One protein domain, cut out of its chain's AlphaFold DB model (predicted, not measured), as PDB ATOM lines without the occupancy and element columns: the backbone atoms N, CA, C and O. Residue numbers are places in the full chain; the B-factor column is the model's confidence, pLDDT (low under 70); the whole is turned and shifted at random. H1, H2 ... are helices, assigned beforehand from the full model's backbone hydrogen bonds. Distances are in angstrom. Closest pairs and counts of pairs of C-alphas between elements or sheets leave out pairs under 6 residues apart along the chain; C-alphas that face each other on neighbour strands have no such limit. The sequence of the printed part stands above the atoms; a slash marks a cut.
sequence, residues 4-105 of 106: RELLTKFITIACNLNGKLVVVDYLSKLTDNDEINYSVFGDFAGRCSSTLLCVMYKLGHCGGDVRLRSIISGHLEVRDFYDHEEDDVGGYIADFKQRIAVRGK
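AT A GLANCE: This is residues 4 to 105 of the 106 residues of an uncharacterized protein of Trachymyrmex cornetzi (UniProt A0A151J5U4). H3 and H5, side by side, make one layer; H1, H4 and H6 make a second, loose one, H4 between the others, with little H2 near H1 and H3. The printed part has 102 residues with six named helices, H1 to H6, and no named strand: all helix. It is compact, radius of gyration of the C-alphas 13.1 A, spans 32 by 32 by 24 A.

IN THESE COORDINATES: Find C-alpha 4 at (137.791, 136.931, 117.663); H1 runs to residue 17. Next come H2, 24 to 27, H3, 34 to 47, H4, 50 to 58, H5, 66 to 81, 22.5 A long, and H6, 92 to 103, ending at (114.027, 132.645, 123.716).

HOW THE PARTS SIT: Residues 4 to 7 of H1 touch H3, C-alphas of Arg 4 and Asn 37 closest at 6.7 A. H3 touches H5, closest C-alphas Gly 42 and Ile 71, 6.1 A. H4 and H5 form a helical hairpin, tilt 28 degrees. Residues 92 to 96 of H6 touch H4, closest C-alphas Cys 54 and Tyr 92, 5.6 A. Every O i to N i+4 pair is within hydrogen-bond range in H1, H3, H4 and H5, 7 of 8 in H6; H2 is too short.

THE WHOLE: The printed part has no cut and no long link; pLDDT is under 70 at residues 83, 85 and 102 to 105.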
ATOM      1  N   ARG A   4     136.910 136.931 118.833       95.56
ATOM      2  CA  ARG A   4     137.791 136.931 117.663       95.56
ATOM      3  C   ARG A   4     138.023 135.529 117.085       95.56
ATOM      4  O   ARG A   4     137.951 135.346 115.872       95.56
ATOM      5  N   GLU A   5     138.273 134.529 117.929       94.56
ATOM      6  CA  GLU A   5     138.492 133.138 117.497       94.56
ATOM      7  C   GLU A   5     137.205 132.505 116.964       94.56
ATOM      8  O   GLU A   5     137.226 131.786 115.961       94.56
ATOM      9  N   LEU A   6     136.082 132.786 117.630       95.56
ATOM     10  CA  LEU A   6     134.758 132.338 117.213       95.56
ATOM     11  C   LEU A   6     134.422 132.885 115.818       95.56
ATOM     12  O   LEU A   6     134.083 132.116 114.919       95.56
ATOM     13  N   LEU A   7     134.596 134.193 115.619       96.94
ATOM     14  CA  LEU A   7     134.361 134.864 114.343       96.94
ATOM     15  C   LEU A   7     135.323 134.402 113.258       96.94
ATOM     16  O   LEU A   7     134.893 134.183 112.130       96.94
ATOM     17  N   THR A   8     136.595 134.177 113.591       96.62
ATOM     18  CA  THR A   8     137.576 133.638 112.639       96.62
ATOM     19  C   THR A   8     137.094 132.309 112.061       96.62
ATOM     20  O   THR A   8     137.087 132.125 110.842       96.62
ATOM     21  N   LYS A   9     136.627 131.394 112.920       95.56
ATOM     22  CA  LYS A   9     136.075 130.101 112.492       95.56
ATOM     23  C   LYS A   9     134.792 130.274 111.687       95.56
ATOM     24  O   LYS A   9     134.668 129.671 110.623       95.56
ATOM     25  N   PHE A  10     133.866 131.102 112.174       95.94
ATOM     26  CA  PHE A  10     132.595 131.362 111.503       95.94
ATOM     27  C   PHE A  10     132.820 131.871 110.075       95.94
ATOM     28  O   PHE A  10     132.339 131.270 109.119       95.94
ATOM     29  N   ILE A  11     133.588 132.952 109.930       95.88
ATOM     30  CA  ILE A  11     133.841 133.627 108.654       95.88
ATOM     31  C   ILE A  11     134.564 132.687 107.691       95.88
ATOM     32  O   ILE A  11     134.178 132.590 106.532       95.88
ATOM     33  N   THR A  12     135.562 131.936 108.168       95.31
ATOM     34  CA  THR A  12     136.298 130.982 107.326       95.31
ATOM     35  C   THR A  12     135.373 129.923 106.730       95.31
ATOM     36  O   THR A  12     135.395 129.685 105.524       95.31
ATOM     37  N   ILE A  13     134.528 129.301 107.556       94.88
ATOM     38  CA  ILE A  13     133.600 128.260 107.096       94.88
ATOM     39  C   ILE A  13     132.551 128.858 106.154       94.88
ATOM     40  O   ILE A  13     132.310 128.312 105.081       94.88
ATOM     41  N   ALA A  14     131.967 130.001 106.515       94.19
ATOM     42  CA  ALA A  14     130.946 130.649 105.704       94.19
ATOM     43  C   ALA A  14     131.486 131.110 104.334       94.19
ATOM     44  O   ALA A  14     130.809 130.917 103.328       94.19
ATOM     45  N   CYS A  15     132.713 131.637 104.261       93.38
ATOM     46  CA  CYS A  15     133.375 131.955 102.990       93.38
ATOM     47  C   CYS A  15     133.662 130.704 102.148       93.38
ATOM     48  O   CYS A  15     133.478 130.735 100.937       93.38
ATOM     49  N   ASN A  16     134.047 129.581 102.763       91.31
ATOM     50  CA  ASN A  16     134.245 128.327 102.025       91.31
ATOM     51  C   ASN A  16     132.937 127.782 101.428       91.31
ATOM     52  O   ASN A  16     132.955 127.165 100.367       91.31
ATOM     53  N   LEU A  17     131.804 128.019 102.096       88.12
ATOM     54  CA  LEU A  17     130.472 127.656 101.602       88.12
ATOM     55  C   LEU A  17     129.912 128.671 100.592       88.12
ATOM     56  O   LEU A  17     128.994 128.347  99.842       88.12
ATOM     57  N   ASN A  18     130.455 129.890 100.560       84.19
ATOM     58  CA  ASN A  18     130.019 130.969  99.684       84.19
ATOM     59  C   ASN A  18     131.206 131.588  98.939       84.19
ATOM     60  O   ASN A  18     131.794 132.574  99.383       84.19
ATOM     61  N   GLY A  19     131.488 131.062  97.745       77.50
ATOM     62  CA  GLY A  19     132.602 131.507  96.900       77.50
ATOM     63  C   GLY A  19     132.548 132.969  96.429       77.50
ATOM     64  O   GLY A  19     133.482 133.419  95.775       77.50
ATOM     65  N   LYS A  20     131.485 133.726  96.745       84.12
ATOM     66  CA  LYS A  20     131.407 135.174  96.479       84.12
ATOM     67  C   LYS A  20     132.058 136.023  97.577       84.12
ATOM     68  O   LYS A  20     132.311 137.203  97.354       84.12
ATOM     69  N   LEU A  21     132.288 135.464  98.766       87.38
ATOM     70  CA  LEU A  21     132.852 136.187  99.906       87.38
ATOM     71  C   LEU A  21     134.353 135.926 100.014       87.38
ATOM     72  O   LEU A  21     134.789 134.783 100.121       87.38
ATOM     73  N   VAL A  22     135.148 136.993 100.067       89.75
ATOM     74  CA  VAL A  22     136.602 136.901 100.233       89.75
ATOM     75  C   VAL A  22     136.945 136.919 101.721       89.75
ATOM     76  O   VAL A  22     136.766 137.923 102.401       89.75
ATOM     77  N   VAL A  23     137.460 135.801 102.237       90.44
ATOM     78  CA  VAL A  23     137.735 135.611 103.675       90.44
ATOM     79  C   VAL A  23     138.694 136.666 104.251       90.44
ATOM     80  O   VAL A  23     138.494 137.167 105.360       90.44
ATOM     81  N   VAL A  24     139.712 137.054 103.475       92.38
ATOM     82  CA  VAL A  24     140.759 138.002 103.892       92.38
ATOM     83  C   VAL A  24     140.190 139.395 104.182       92.38
ATOM     84  O   VAL A  24     140.667 140.063 105.103       92.38
ATOM     85  N   ASP A  25     139.125 139.801 103.482       93.06
ATOM     86  CA  ASP A  25     138.490 141.120 103.629       93.06
ATOM     87  C   ASP A  25     137.840 141.332 105.001       93.06
ATOM     88  O   ASP A  25     137.557 142.473 105.383       93.06
ATOM     89  N   TYR A  26     137.588 140.245 105.732       94.44
ATOM     90  CA  TYR A  26     136.979 140.274 107.058       94.44
ATOM     91  C   TYR A  26     137.980 139.894 108.146       94.44
ATOM     92  O   TYR A  26     138.063 140.587 109.157       94.44
ATOM     93  N   LEU A  27     138.791 138.846 107.940       95.81
ATOM     94  CA  LEU A  27     139.750 138.402 108.960       95.81
ATOM     95  C   LEU A  27     140.805 139.466 109.282       95.81
ATOM     96  O   LEU A  27     141.184 139.610 110.442       95.81
ATOM     97  N   SER A  28     141.238 140.242 108.285       96.38
ATOM     98  CA  SER A  28     142.193 141.347 108.478       96.38
ATOM     99  C   SER A  28     141.649 142.492 109.342       96.38
ATOM    100  O   SER A  28     142.434 143.270 109.879       96.38
ATOM    101  N   LYS A  29     140.322 142.587 109.499       96.94
ATOM    102  CA  LYS A  29     139.639 143.626 110.284       96.94
ATOM    103  C   LYS A  29     139.297 143.179 111.704       96.94
ATOM    104  O   LYS A  29     138.856 144.003 112.500       96.94
ATOM    105  N   LEU A  30     139.472 141.897 112.025       96.81
ATOM    106  CA  LEU A  30     139.257 141.402 113.379       96.81
ATOM    107  C   LEU A  30     140.380 141.884 114.301       96.81
ATOM    108  O   LEU A  30     141.565 141.754 113.990       96.81
ATOM    109  N   THR A  31     139.998 142.394 115.465       95.69
ATOM    110  CA  THR A  31     140.906 142.977 116.460       95.69
ATOM    111  C   THR A  31     140.677 142.343 117.831       95.69
ATOM    112  O   THR A  31     139.831 141.463 117.983       95.69
ATOM    113  N   ASP A  32     141.403 142.798 118.848       94.44
ATOM    114  CA  ASP A  32     141.147 142.399 120.239       94.44
ATOM    115  C   ASP A  32     140.014 143.222 120.890       94.44
ATOM    116  O   ASP A  32     139.723 143.056 122.071       94.44
ATOM    117  N   ASN A  33     139.359 144.106 120.126       96.38
ATOM    118  CA  ASN A  33     138.192 144.865 120.559       96.38
ATOM    119  C   ASN A  33     136.898 144.202 120.060       96.38
ATOM    120  O   ASN A  33     136.641 144.125 118.854       96.38
ATOM    121  N   ASP A  34     136.061 143.773 121.000       96.56
ATOM    122  CA  ASP A  34     134.825 143.057 120.694       96.56
ATOM    123  C   ASP A  34     133.786 143.909 119.950       96.56
ATOM    124  O   ASP A  34     133.111 143.399 119.061       96.56
ATOM    125  N   GLU A  35     133.690 145.213 120.223       97.19
ATOM    126  CA  GLU A  35     132.759 146.103 119.512       97.19
ATOM    127  C   GLU A  35     133.102 146.213 118.025       97.19
ATOM    128  O   GLU A  35     132.220 146.121 117.166       97.19
ATOM    129  N   ILE A  36     134.396 146.337 117.709       97.56
ATOM    130  CA  ILE A  36     134.876 146.323 116.321       97.56
ATOM    131  C   ILE A  36     134.543 144.976 115.672       97.56
ATOM    132  O   ILE A  36     134.050 144.932 114.548       97.56
ATOM    133  N   ASN A  37     134.749 143.878 116.395       97.81
ATOM    134  CA  ASN A  37     134.477 142.532 115.903       97.81
ATOM    135  C   ASN A  37     132.986 142.292 115.609       97.81
ATOM    136  O   ASN A  37     132.656 141.700 114.580       97.81
ATOM    137  N   TYR A  38     132.078 142.784 116.456       98.19
ATOM    138  CA  TYR A  38     130.639 142.734 116.182       98.19
ATOM    139  C   TYR A  38     130.255 143.573 114.963       98.19
ATOM    140  O   TYR A  38     129.424 143.135 114.172       98.19
ATOM    141  N   SER A  39     130.875 144.744 114.786       97.81
ATOM    142  CA  SER A  39     130.662 145.583 113.602       97.81
ATOM    143  C   SER A  39     131.087 144.860 112.317       97.81
ATOM    144  O   SER A  39     130.296 144.726 111.386       97.81
ATOM    145  N   VAL A  40     132.290 144.268 112.310       97.75
ATOM    146  CA  VAL A  40     132.785 143.446 111.188       97.75
ATOM    147  C   VAL A  40     131.838 142.283 110.891       97.75
ATOM    148  O   VAL A  40     131.587 141.969 109.727       97.75
ATOM    149  N   PHE A  41     131.290 141.645 111.929       97.81
ATOM    150  CA  PHE A  41     130.315 140.575 111.752       97.81
ATOM    151  C   PHE A  41     128.982 141.071 111.174       97.81
ATOM    152  O   PHE A  41     128.406 140.375 110.343       97.81
ATOM    153  N   GLY A  42     128.506 142.257 111.559       97.25
ATOM    154  CA  GLY A  42     127.327 142.888 110.955       97.25
ATOM    155  C   GLY A  42     127.512 143.137 109.459       97.25
ATOM    156  O   GLY A  42     126.707 142.682 108.647       97.25
ATOM    157  N   ASP A  43     128.634 143.744 109.071       96.25
ATOM    158  CA  ASP A  43     128.972 143.960 107.658       96.25
ATOM    159  C   ASP A  43     129.039 142.642 106.871       96.25
ATOM    160  O   ASP A  43     128.547 142.538 105.742       96.25
ATOM    161  N   PHE A  44     129.643 141.615 107.474       96.12
ATOM    162  CA  PHE A  44     129.712 140.270 106.910       96.12
ATOM    163  C   PHE A  44     128.319 139.648 106.737       96.12
ATOM    164  O   PHE A  44     127.993 139.138 105.662       96.12
ATOM    165  N   ALA A  45     127.484 139.706 107.776       95.38
ATOM    166  CA  ALA A  45     126.143 139.140 107.776       95.38
ATOM    167  C   ALA A  45     125.253 139.810 106.726       95.38
ATOM    168  O   ALA A  45     124.574 139.114 105.968       95.38
ATOM    169  N   GLY A  46     125.346 141.135 106.587       92.94
ATOM    170  CA  GLY A  46     124.637 141.893 105.557       92.94
ATOM    171  C   GLY A  46     124.915 141.411 104.130       92.94
ATOM    172  O   GLY A  46     124.018 141.465 103.290       92.94
ATOM    173  N   ARG A  47     126.113 140.870 103.866       91.62
ATOM    174  CA  ARG A  47     126.536 140.342 102.555       91.62
ATOM    175  C   ARG A  47     126.289 138.840 102.371       91.62
ATOM    176  O   ARG A  47     126.390 138.339 101.253       91.62
ATOM    177  N   CYS A  48     125.996 138.108 103.445       91.88
ATOM    178  CA  CYS A  48     125.667 136.684 103.390       91.88
ATOM    179  C   CYS A  48     124.198 136.460 103.057       91.88
ATOM    180  O   CYS A  48     123.349 137.221 103.509       91.88
ATOM    181  N   SER A  49     123.873 135.358 102.382       90.62
ATOM    182  CA  SER A  49     122.476 134.929 102.286       90.62
ATOM    183  C   SER A  49     121.922 134.555 103.667       90.62
ATOM    184  O   SER A  49     122.664 134.165 104.577       90.62
ATOM    185  N   SER A  50     120.616 134.706 103.848       91.75
ATOM    186  CA  SER A  50     119.906 134.403 105.093       91.75
ATOM    187  C   SER A  50     120.008 132.917 105.425       91.75
ATOM    188  O   SER A  50     120.261 132.563 106.577       91.75
ATOM    189  N   THR A  51     119.928 132.050 104.413       91.44
ATOM    190  CA  THR A  51     120.100 130.599 104.543       91.44
ATOM    191  C   THR A  51     121.469 130.256 105.114       91.44
ATOM    192  O   THR A  51     121.554 129.482 106.067       91.44
ATOM    193  N   LEU A  52     122.548 130.861 104.600       92.56
ATOM    194  CA  LEU A  52     123.898 130.601 105.104       92.56
ATOM    195  C   LEU A  52     124.022 130.993 106.580       92.56
ATOM    196  O   LEU A  52     124.544 130.216 107.379       92.56
ATOM    197  N   LEU A  53     123.505 132.165 106.962       94.31
ATOM    198  CA  LEU A  53     123.513 132.610 108.357       94.31
ATOM    199  C   LEU A  53     122.731 131.651 109.267       94.31
ATOM    200  O   LEU A  53     123.214 131.296 110.347       94.31
ATOM    201  N   CYS A  54     121.567 131.180 108.819       92.81
ATOM    202  CA  CYS A  54     120.734 130.244 109.574       92.81
ATOM    203  C   CYS A  54     121.381 128.861 109.717       92.81
ATOM    204  O   CYS A  54     121.360 128.282 110.806       92.81
ATOM    205  N   VAL A  55     122.007 128.343 108.655       92.75
ATOM    206  CA  VAL A  55     122.769 127.084 108.693       92.75
ATOM    207  C   VAL A  55     123.924 127.196 109.683       92.75
ATOM    208  O   VAL A  55     124.069 126.345 110.562       92.75
ATOM    209  N   MET A  56     124.705 128.275 109.608       94.31
ATOM    210  CA  MET A  56     125.828 128.499 110.518       94.31
ATOM    211  C   MET A  56     125.378 128.593 111.981       94.31
ATOM    212  O   MET A  56     126.014 128.017 112.868       94.31
ATOM    213  N   TYR A  57     124.251 129.263 112.241       92.06
ATOM    214  CA  TYR A  57     123.634 129.289 113.566       92.06
ATOM    215  C   TYR A  57     123.231 127.887 114.038       92.06
ATOM    216  O   TYR A  57     123.569 127.494 115.156       92.06
ATOM    217  N   LYS A  58     122.530 127.120 113.195       90.69
ATOM    218  CA  LYS A  58     122.016 125.788 113.538       90.69
ATOM    219  C   LYS A  58     123.130 124.795 113.853       90.69
ATOM    220  O   LYS A  58     122.974 123.979 114.758       90.69
ATOM    221  N   LEU A  59     124.258 124.905 113.156       91.69
ATOM    222  CA  LEU A  59     125.469 124.120 113.412       91.69
ATOM    223  C   LEU A  59     126.253 124.594 114.650       91.69
ATOM    224  O   LEU A  59     127.261 123.994 115.012       91.69
ATOM    225  N   GLY A  60     125.795 125.649 115.329       91.62
ATOM    226  CA  GLY A  60     126.380 126.127 116.579       91.62
ATOM    227  C   GLY A  60     127.602 127.028 116.402       91.62
ATOM    228  O   GLY A  60     128.302 127.286 117.380       91.62
ATOM    229  N   HIS A  61     127.860 127.558 115.201       93.06
ATOM    230  CA  HIS A  61     129.034 128.406 114.955       93.06
ATOM    231  C   HIS A  61     128.957 129.785 115.625       93.06
ATOM    232  O   HIS A  61     129.990 130.422 115.805       93.06
ATOM    233  N   CYS A  62     127.774 130.230 116.060       90.25
ATOM    234  CA  CYS A  62     127.627 131.407 116.930       90.25
ATOM    235  C   CYS A  62     127.928 131.104 118.410       90.25
ATOM    236  O   CYS A  62     127.893 132.008 119.243       90.25
ATOM    237  N   GLY A  63     128.148 129.836 118.776       86.88
ATOM    238  CA  GLY A  63     128.281 129.420 120.168       86.88
ATOM    239  C   GLY A  63     127.104 129.887 121.037       86.88
ATOM    240  O   GLY A  63     125.937 129.854 120.631       86.88
ATOM    241  N   GLY A  64     127.420 130.333 122.254       87.44
ATOM    242  CA  GLY A  64     126.473 130.934 123.199       87.44
ATOM    243  C   GLY A  64     126.268 132.442 123.029       87.44
ATOM    244  O   GLY A  64     125.547 133.027 123.830       87.44
ATOM    245  N   ASP A  65     126.890 133.068 122.026       92.88
ATOM    246  CA  ASP A  65     126.915 134.523 121.901       92.88
ATOM    247  C   ASP A  65     125.541 135.078 121.505       92.88
ATOM    248  O   ASP A  65     124.993 134.754 120.448       92.88
ATOM    249  N   VAL A  66     124.956 135.896 122.380       91.75
ATOM    250  CA  VAL A  66     123.615 136.465 122.182       91.75
ATOM    251  C   VAL A  66     123.638 137.594 121.153       91.75
ATOM    252  O   VAL A  66     122.676 137.759 120.401       91.75
ATOM    253  N   ARG A  67     124.735 138.350 121.064       95.38
ATOM    254  CA  ARG A  67     124.818 139.512 120.183       95.38
ATOM    255  C   ARG A  67     124.997 139.103 118.728       95.38
ATOM    256  O   ARG A  67     124.331 139.678 117.875       95.38
ATOM    257  N   LEU A  68     125.770 138.051 118.446       95.12
ATOM    258  CA  LEU A  68     125.838 137.474 117.094       95.12
ATOM    259  C   LEU A  68     124.459 137.019 116.601       95.12
ATOM    260  O   LEU A  68     124.101 137.247 115.447       95.12
ATOM    261  N   ARG A  69     123.654 136.422 117.486       93.56
ATOM    262  CA  ARG A  69     122.283 135.995 117.160       93.56
ATOM    263  C   ARG A  69     121.370 137.180 116.875       93.56
ATOM    264  O   ARG A  69     120.599 137.120 115.926       93.56
ATOM    265  N   SER A  70     121.481 138.237 117.678       94.31
ATOM    266  CA  SER A  70     120.728 139.477 117.483       94.31
ATOM    267  C   SER A  70     121.062 140.131 116.138       94.31
ATOM    268  O   SER A  70     120.157 140.492 115.394       94.31
ATOM    269  N   ILE A  71     122.347 140.177 115.765       96.31
ATOM    270  CA  ILE A  71     122.792 140.695 114.460       96.31
ATOM    271  C   ILE A  71     122.184 139.885 113.306       96.31
ATOM    272  O   ILE A  71     121.639 140.470 112.372       96.31
ATOM    273  N   ILE A  72     122.228 138.548 113.378       95.31
ATOM    274  CA  ILE A  72     121.603 137.688 112.358       95.31
ATOM    275  C   ILE A  72     120.096 137.964 112.278       95.31
ATOM    276  O   ILE A  72     119.588 138.187 111.182       95.31
ATOM    277  N   SER A  73     119.395 137.996 113.418       93.88
ATOM    278  CA  SER A  73     117.950 138.274 113.466       93.88
ATOM    279  C   SER A  73     117.610 139.610 112.819       93.88
ATOM    280  O   SER A  73     116.751 139.653 111.945       93.88
ATOM    281  N   GLY A  74     118.339 140.676 113.163       93.69
ATOM    282  CA  GLY A  74     118.106 142.007 112.606       93.69
ATOM    283  C   GLY A  74     118.264 142.051 111.084       93.69
ATOM    284  O   GLY A  74     117.438 142.646 110.398       93.69
ATOM    285  N   HIS A  75     119.270 141.371 110.523       93.00
ATOM    286  CA  HIS A  75     119.405 141.282 109.065       93.00
ATOM    287  C   HIS A  75     118.273 140.488 108.409       93.00
ATOM    288  O   HIS A  75     117.816 140.874 107.334       93.00
ATOM    289  N   LEU A  76     117.821 139.400 109.034       91.00
ATOM    290  CA  LEU A  76     116.690 138.613 108.541       91.00
ATOM    291  C   LEU A  76     115.392 139.424 108.552       91.00
ATOM    292  O   LEU A  76     114.679 139.418 107.558       91.00
ATOM    293  N   GLU A  77     115.110 140.140 109.639       90.00
ATOM    294  CA  GLU A  77     113.926 140.999 109.776       90.00
ATOM    295  C   GLU A  77     113.912 142.116 108.728       90.00
ATOM    296  O   GLU A  77     112.891 142.351 108.085       90.00
ATOM    297  N   VAL A  78     115.058 142.766 108.498       89.31
ATOM    298  CA  VAL A  78     115.192 143.794 107.457       89.31
ATOM    299  C   VAL A  78     114.941 143.203 106.066       89.31
ATOM    300  O   VAL A  78     114.262 143.824 105.256       89.31
ATOM    301  N   ARG A  79     115.451 142.001 105.772       89.50
ATOM    302  CA  ARG A  79     115.228 141.332 104.476       89.50
ATOM    303  C   ARG A  79     113.771 140.933 104.262       89.50
ATOM    304  O   ARG A  79     113.263 141.139 103.166       89.50
ATOM    305  N   ASP A  80     113.118 140.437 105.312       84.62
ATOM    306  CA  ASP A  80     111.682 140.119 105.336       84.62
ATOM    307  C   ASP A  80     110.847 141.371 105.031       84.62
ATOM    308  O   ASP A  80     109.898 141.327 104.257       84.62
ATOM    309  N   PHE A  81     111.233 142.515 105.607       84.25
ATOM    310  CA  PHE A  81     110.533 143.785 105.416       84.25
ATOM    311  C   PHE A  81     110.630 144.328 103.982       84.25
ATOM    312  O   PHE A  81     109.682 144.940 103.494       84.25
ATOM    313  N   TYR A  82     111.764 144.121 103.308       82.38
ATOM    314  CA  TYR A  82     111.993 144.595 101.939       82.38
ATOM    315  C   TYR A  82     111.627 143.571 100.852       82.38
ATOM    316  O   TYR A  82     112.028 143.759  99.705       82.38
ATOM    317  N   ASP A  83     110.883 142.516 101.202       69.25
ATOM    318  CA  ASP A  83     110.453 141.442 100.292       69.25
ATOM    319  C   ASP A  83     111.624 140.829  99.505       69.25
ATOM    320  O   ASP A  83     111.535 140.511  98.318       69.25
ATOM    321  N   HIS A  84     112.784 140.711 100.161       72.75
ATOM    322  CA  HIS A  84     113.912 140.021  99.560       72.75
ATOM    323  C   HIS A  84     113.592 138.527  99.544       72.75
ATOM    324  O   HIS A  84     113.868 137.817 100.512       72.75
ATOM    325  N   GLU A  85     113.050 138.046  98.426       66.31
ATOM    326  CA  GLU A  85     112.787 136.625  98.237       66.31
ATOM    327  C   GLU A  85     114.112 135.850  98.261       66.31
ATOM    328  O   GLU A  85     114.987 135.986  97.401       66.31
ATOM    329  N   GLU A  86     114.287 135.062  99.314       79.88
ATOM    330  CA  GLU A  86     115.259 133.986  99.387       79.88
ATOM    331  C   GLU A  86     114.478 132.728  99.751       79.88
ATOM    332  O   GLU A  86     113.840 132.681 100.805       79.88
ATOM    333  N   ASP A  87     114.516 131.720  98.879       80.44
ATOM    334  CA  ASP A  87     113.871 130.440  99.152       80.44
ATOM    335  C   ASP A  87     114.403 129.855 100.466       80.44
ATOM    336  O   ASP A  87     115.614 129.678 100.636       80.44
ATOM    337  N   ASP A  88     113.501 129.485 101.381       81.12
ATOM    338  CA  ASP A  88     113.860 128.790 102.623       81.12
ATOM    339  C   ASP A  88     114.149 127.303 102.356       81.12
ATOM    340  O   ASP A  88     113.469 126.387 102.837       81.12
ATOM    341  N   VAL A  89     115.163 127.051 101.527       75.50
ATOM    342  CA  VAL A  89     115.576 125.708 101.128       75.50
ATOM    343  C   VAL A  89     116.059 124.949 102.363       75.50
ATOM    344  O   VAL A  89     117.136 125.204 102.897       75.50
ATOM    345  N   GLY A  90     115.261 123.976 102.806       76.19
ATOM    346  CA  GLY A  90     115.549 123.167 103.993       76.19
ATOM    347  C   GLY A  90     114.991 123.723 105.308       76.19
ATOM    348  O   GLY A  90     115.292 123.157 106.362       76.19
ATOM    349  N   GLY A  91     114.168 124.779 105.267       85.12
ATOM    350  CA  GLY A  91     113.440 125.294 106.433       85.12
ATOM    351  C   GLY A  91     114.332 125.936 107.501       85.12
ATOM    352  O   GLY A  91     113.959 125.980 108.676       85.12
ATOM    353  N   TYR A  92     115.549 126.351 107.141       85.19
ATOM    354  CA  TYR A  92     116.528 126.892 108.082       85.19
ATOM    355  C   TYR A  92     116.148 128.291 108.566       85.19
ATOM    356  O   TYR A  92     116.400 128.605 109.731       85.19
ATOM    357  N   ILE A  93     115.535 129.110 107.709       84.75
ATOM    358  CA  ILE A  93     115.076 130.457 108.059       84.75
ATOM    359  C   ILE A  93     113.898 130.348 109.031       84.75
ATOM    360  O   ILE A  93     113.917 130.981 110.090       84.75
ATOM    361  N   ALA A  94     112.914 129.494 108.738       86.94
ATOM    362  CA  ALA A  94     111.789 129.238 109.634       86.94
ATOM    363  C   ALA A  94     112.233 128.662 110.996       86.94
ATOM    364  O   ALA A  94     111.819 129.172 112.042       86.94
ATOM    365  N   ASP A  95     113.117 127.654 111.005       88.81
ATOM    366  CA  ASP A  95     113.685 127.056 112.230       88.81
ATOM    367  C   ASP A  95     114.444 128.106 113.061       88.81
ATOM    368  O   ASP A  95     114.296 128.171 114.284       88.81
ATOM    369  N   PHE A  96     115.212 128.987 112.409       87.25
ATOM    370  CA  PHE A  96     115.883 130.098 113.084       87.25
ATOM    371  C   PHE A  96     114.877 131.055 113.737       87.25
ATOM    372  O   PHE A  96     114.956 131.276 114.951       87.25
ATOM    373  N   LYS A  97     113.905 131.577 112.970       85.94
ATOM    374  CA  LYS A  97     112.871 132.504 113.472       85.94
ATOM    375  C   LYS A  97     112.137 131.902 114.680       85.94
ATOM    376  O   LYS A  97     111.986 132.564 115.709       85.94
ATOM    377  N   GLN A  98     111.769 130.619 114.614       86.75
ATOM    378  CA  GLN A  98     111.116 129.910 115.718       86.75
ATOM    379  C   GLN A  98     111.992 129.857 116.983       86.75
ATOM    380  O   GLN A  98     111.518 130.148 118.084       86.75
ATOM    381  N   ARG A  99     113.278 129.509 116.855       84.25
ATOM    382  CA  ARG A  99     114.198 129.378 118.002       84.25
ATOM    383  C   ARG A  99     114.499 130.704 118.689       84.25
ATOM    384  O   ARG A  99     114.687 130.719 119.908       84.25
ATOM    385  N   ILE A 100     114.557 131.795 117.931       80.25
ATOM    386  CA  ILE A 100     114.741 133.134 118.495       80.25
ATOM    387  C   ILE A 100     113.457 133.599 119.198       80.25
ATOM    388  O   ILE A 100     113.529 134.051 120.340       80.25
ATOM    389  N   ALA A 101     112.282 133.377 118.598       74.69
ATOM    390  CA  ALA A 101     110.993 133.745 119.191       74.69
ATOM    391  C   ALA A 101     110.712 133.040 120.534       74.69
ATOM    392  O   ALA A 101     110.139 133.638 121.445       74.69
ATOM    393  N   VAL A 102     111.139 131.782 120.689       62.25
ATOM    394  CA  VAL A 102     110.984 131.028 121.950       62.25
ATOM    395  C   VAL A 102     111.891 131.572 123.062       62.25
ATOM    396  O   VAL A 102     111.515 131.529 124.231       62.25
ATOM    397  N   ARG A 103     113.066 132.120 122.727       54.88
ATOM    398  CA  ARG A 103     114.027 132.645 123.716       54.88
ATOM    399  C   ARG A 103     113.716 134.064 124.200       54.88
ATOM    400  O   ARG A 103     114.221 134.436 125.247       54.88
ATOM    401  N   GLY A 104     112.888 134.830 123.487       48.41
ATOM    402  CA  GLY A 104     112.436 136.163 123.915       48.41
ATOM    403  C   GLY A 104     111.297 136.164 124.947       48.41
ATOM    404  O   GLY A 104     110.825 137.232 125.319       48.41
ATOM    405  N   LYS A 105     110.823 134.986 125.380       41.56
ATOM    406  CA  LYS A 105     109.707 134.815 126.334       41.56
ATOM    407  C   LYS A 105     110.133 134.290 127.717       41.56
ATOM    408  O   LYS A 105     109.270 133.817 128.456       41.56
TER     409      LYS A 105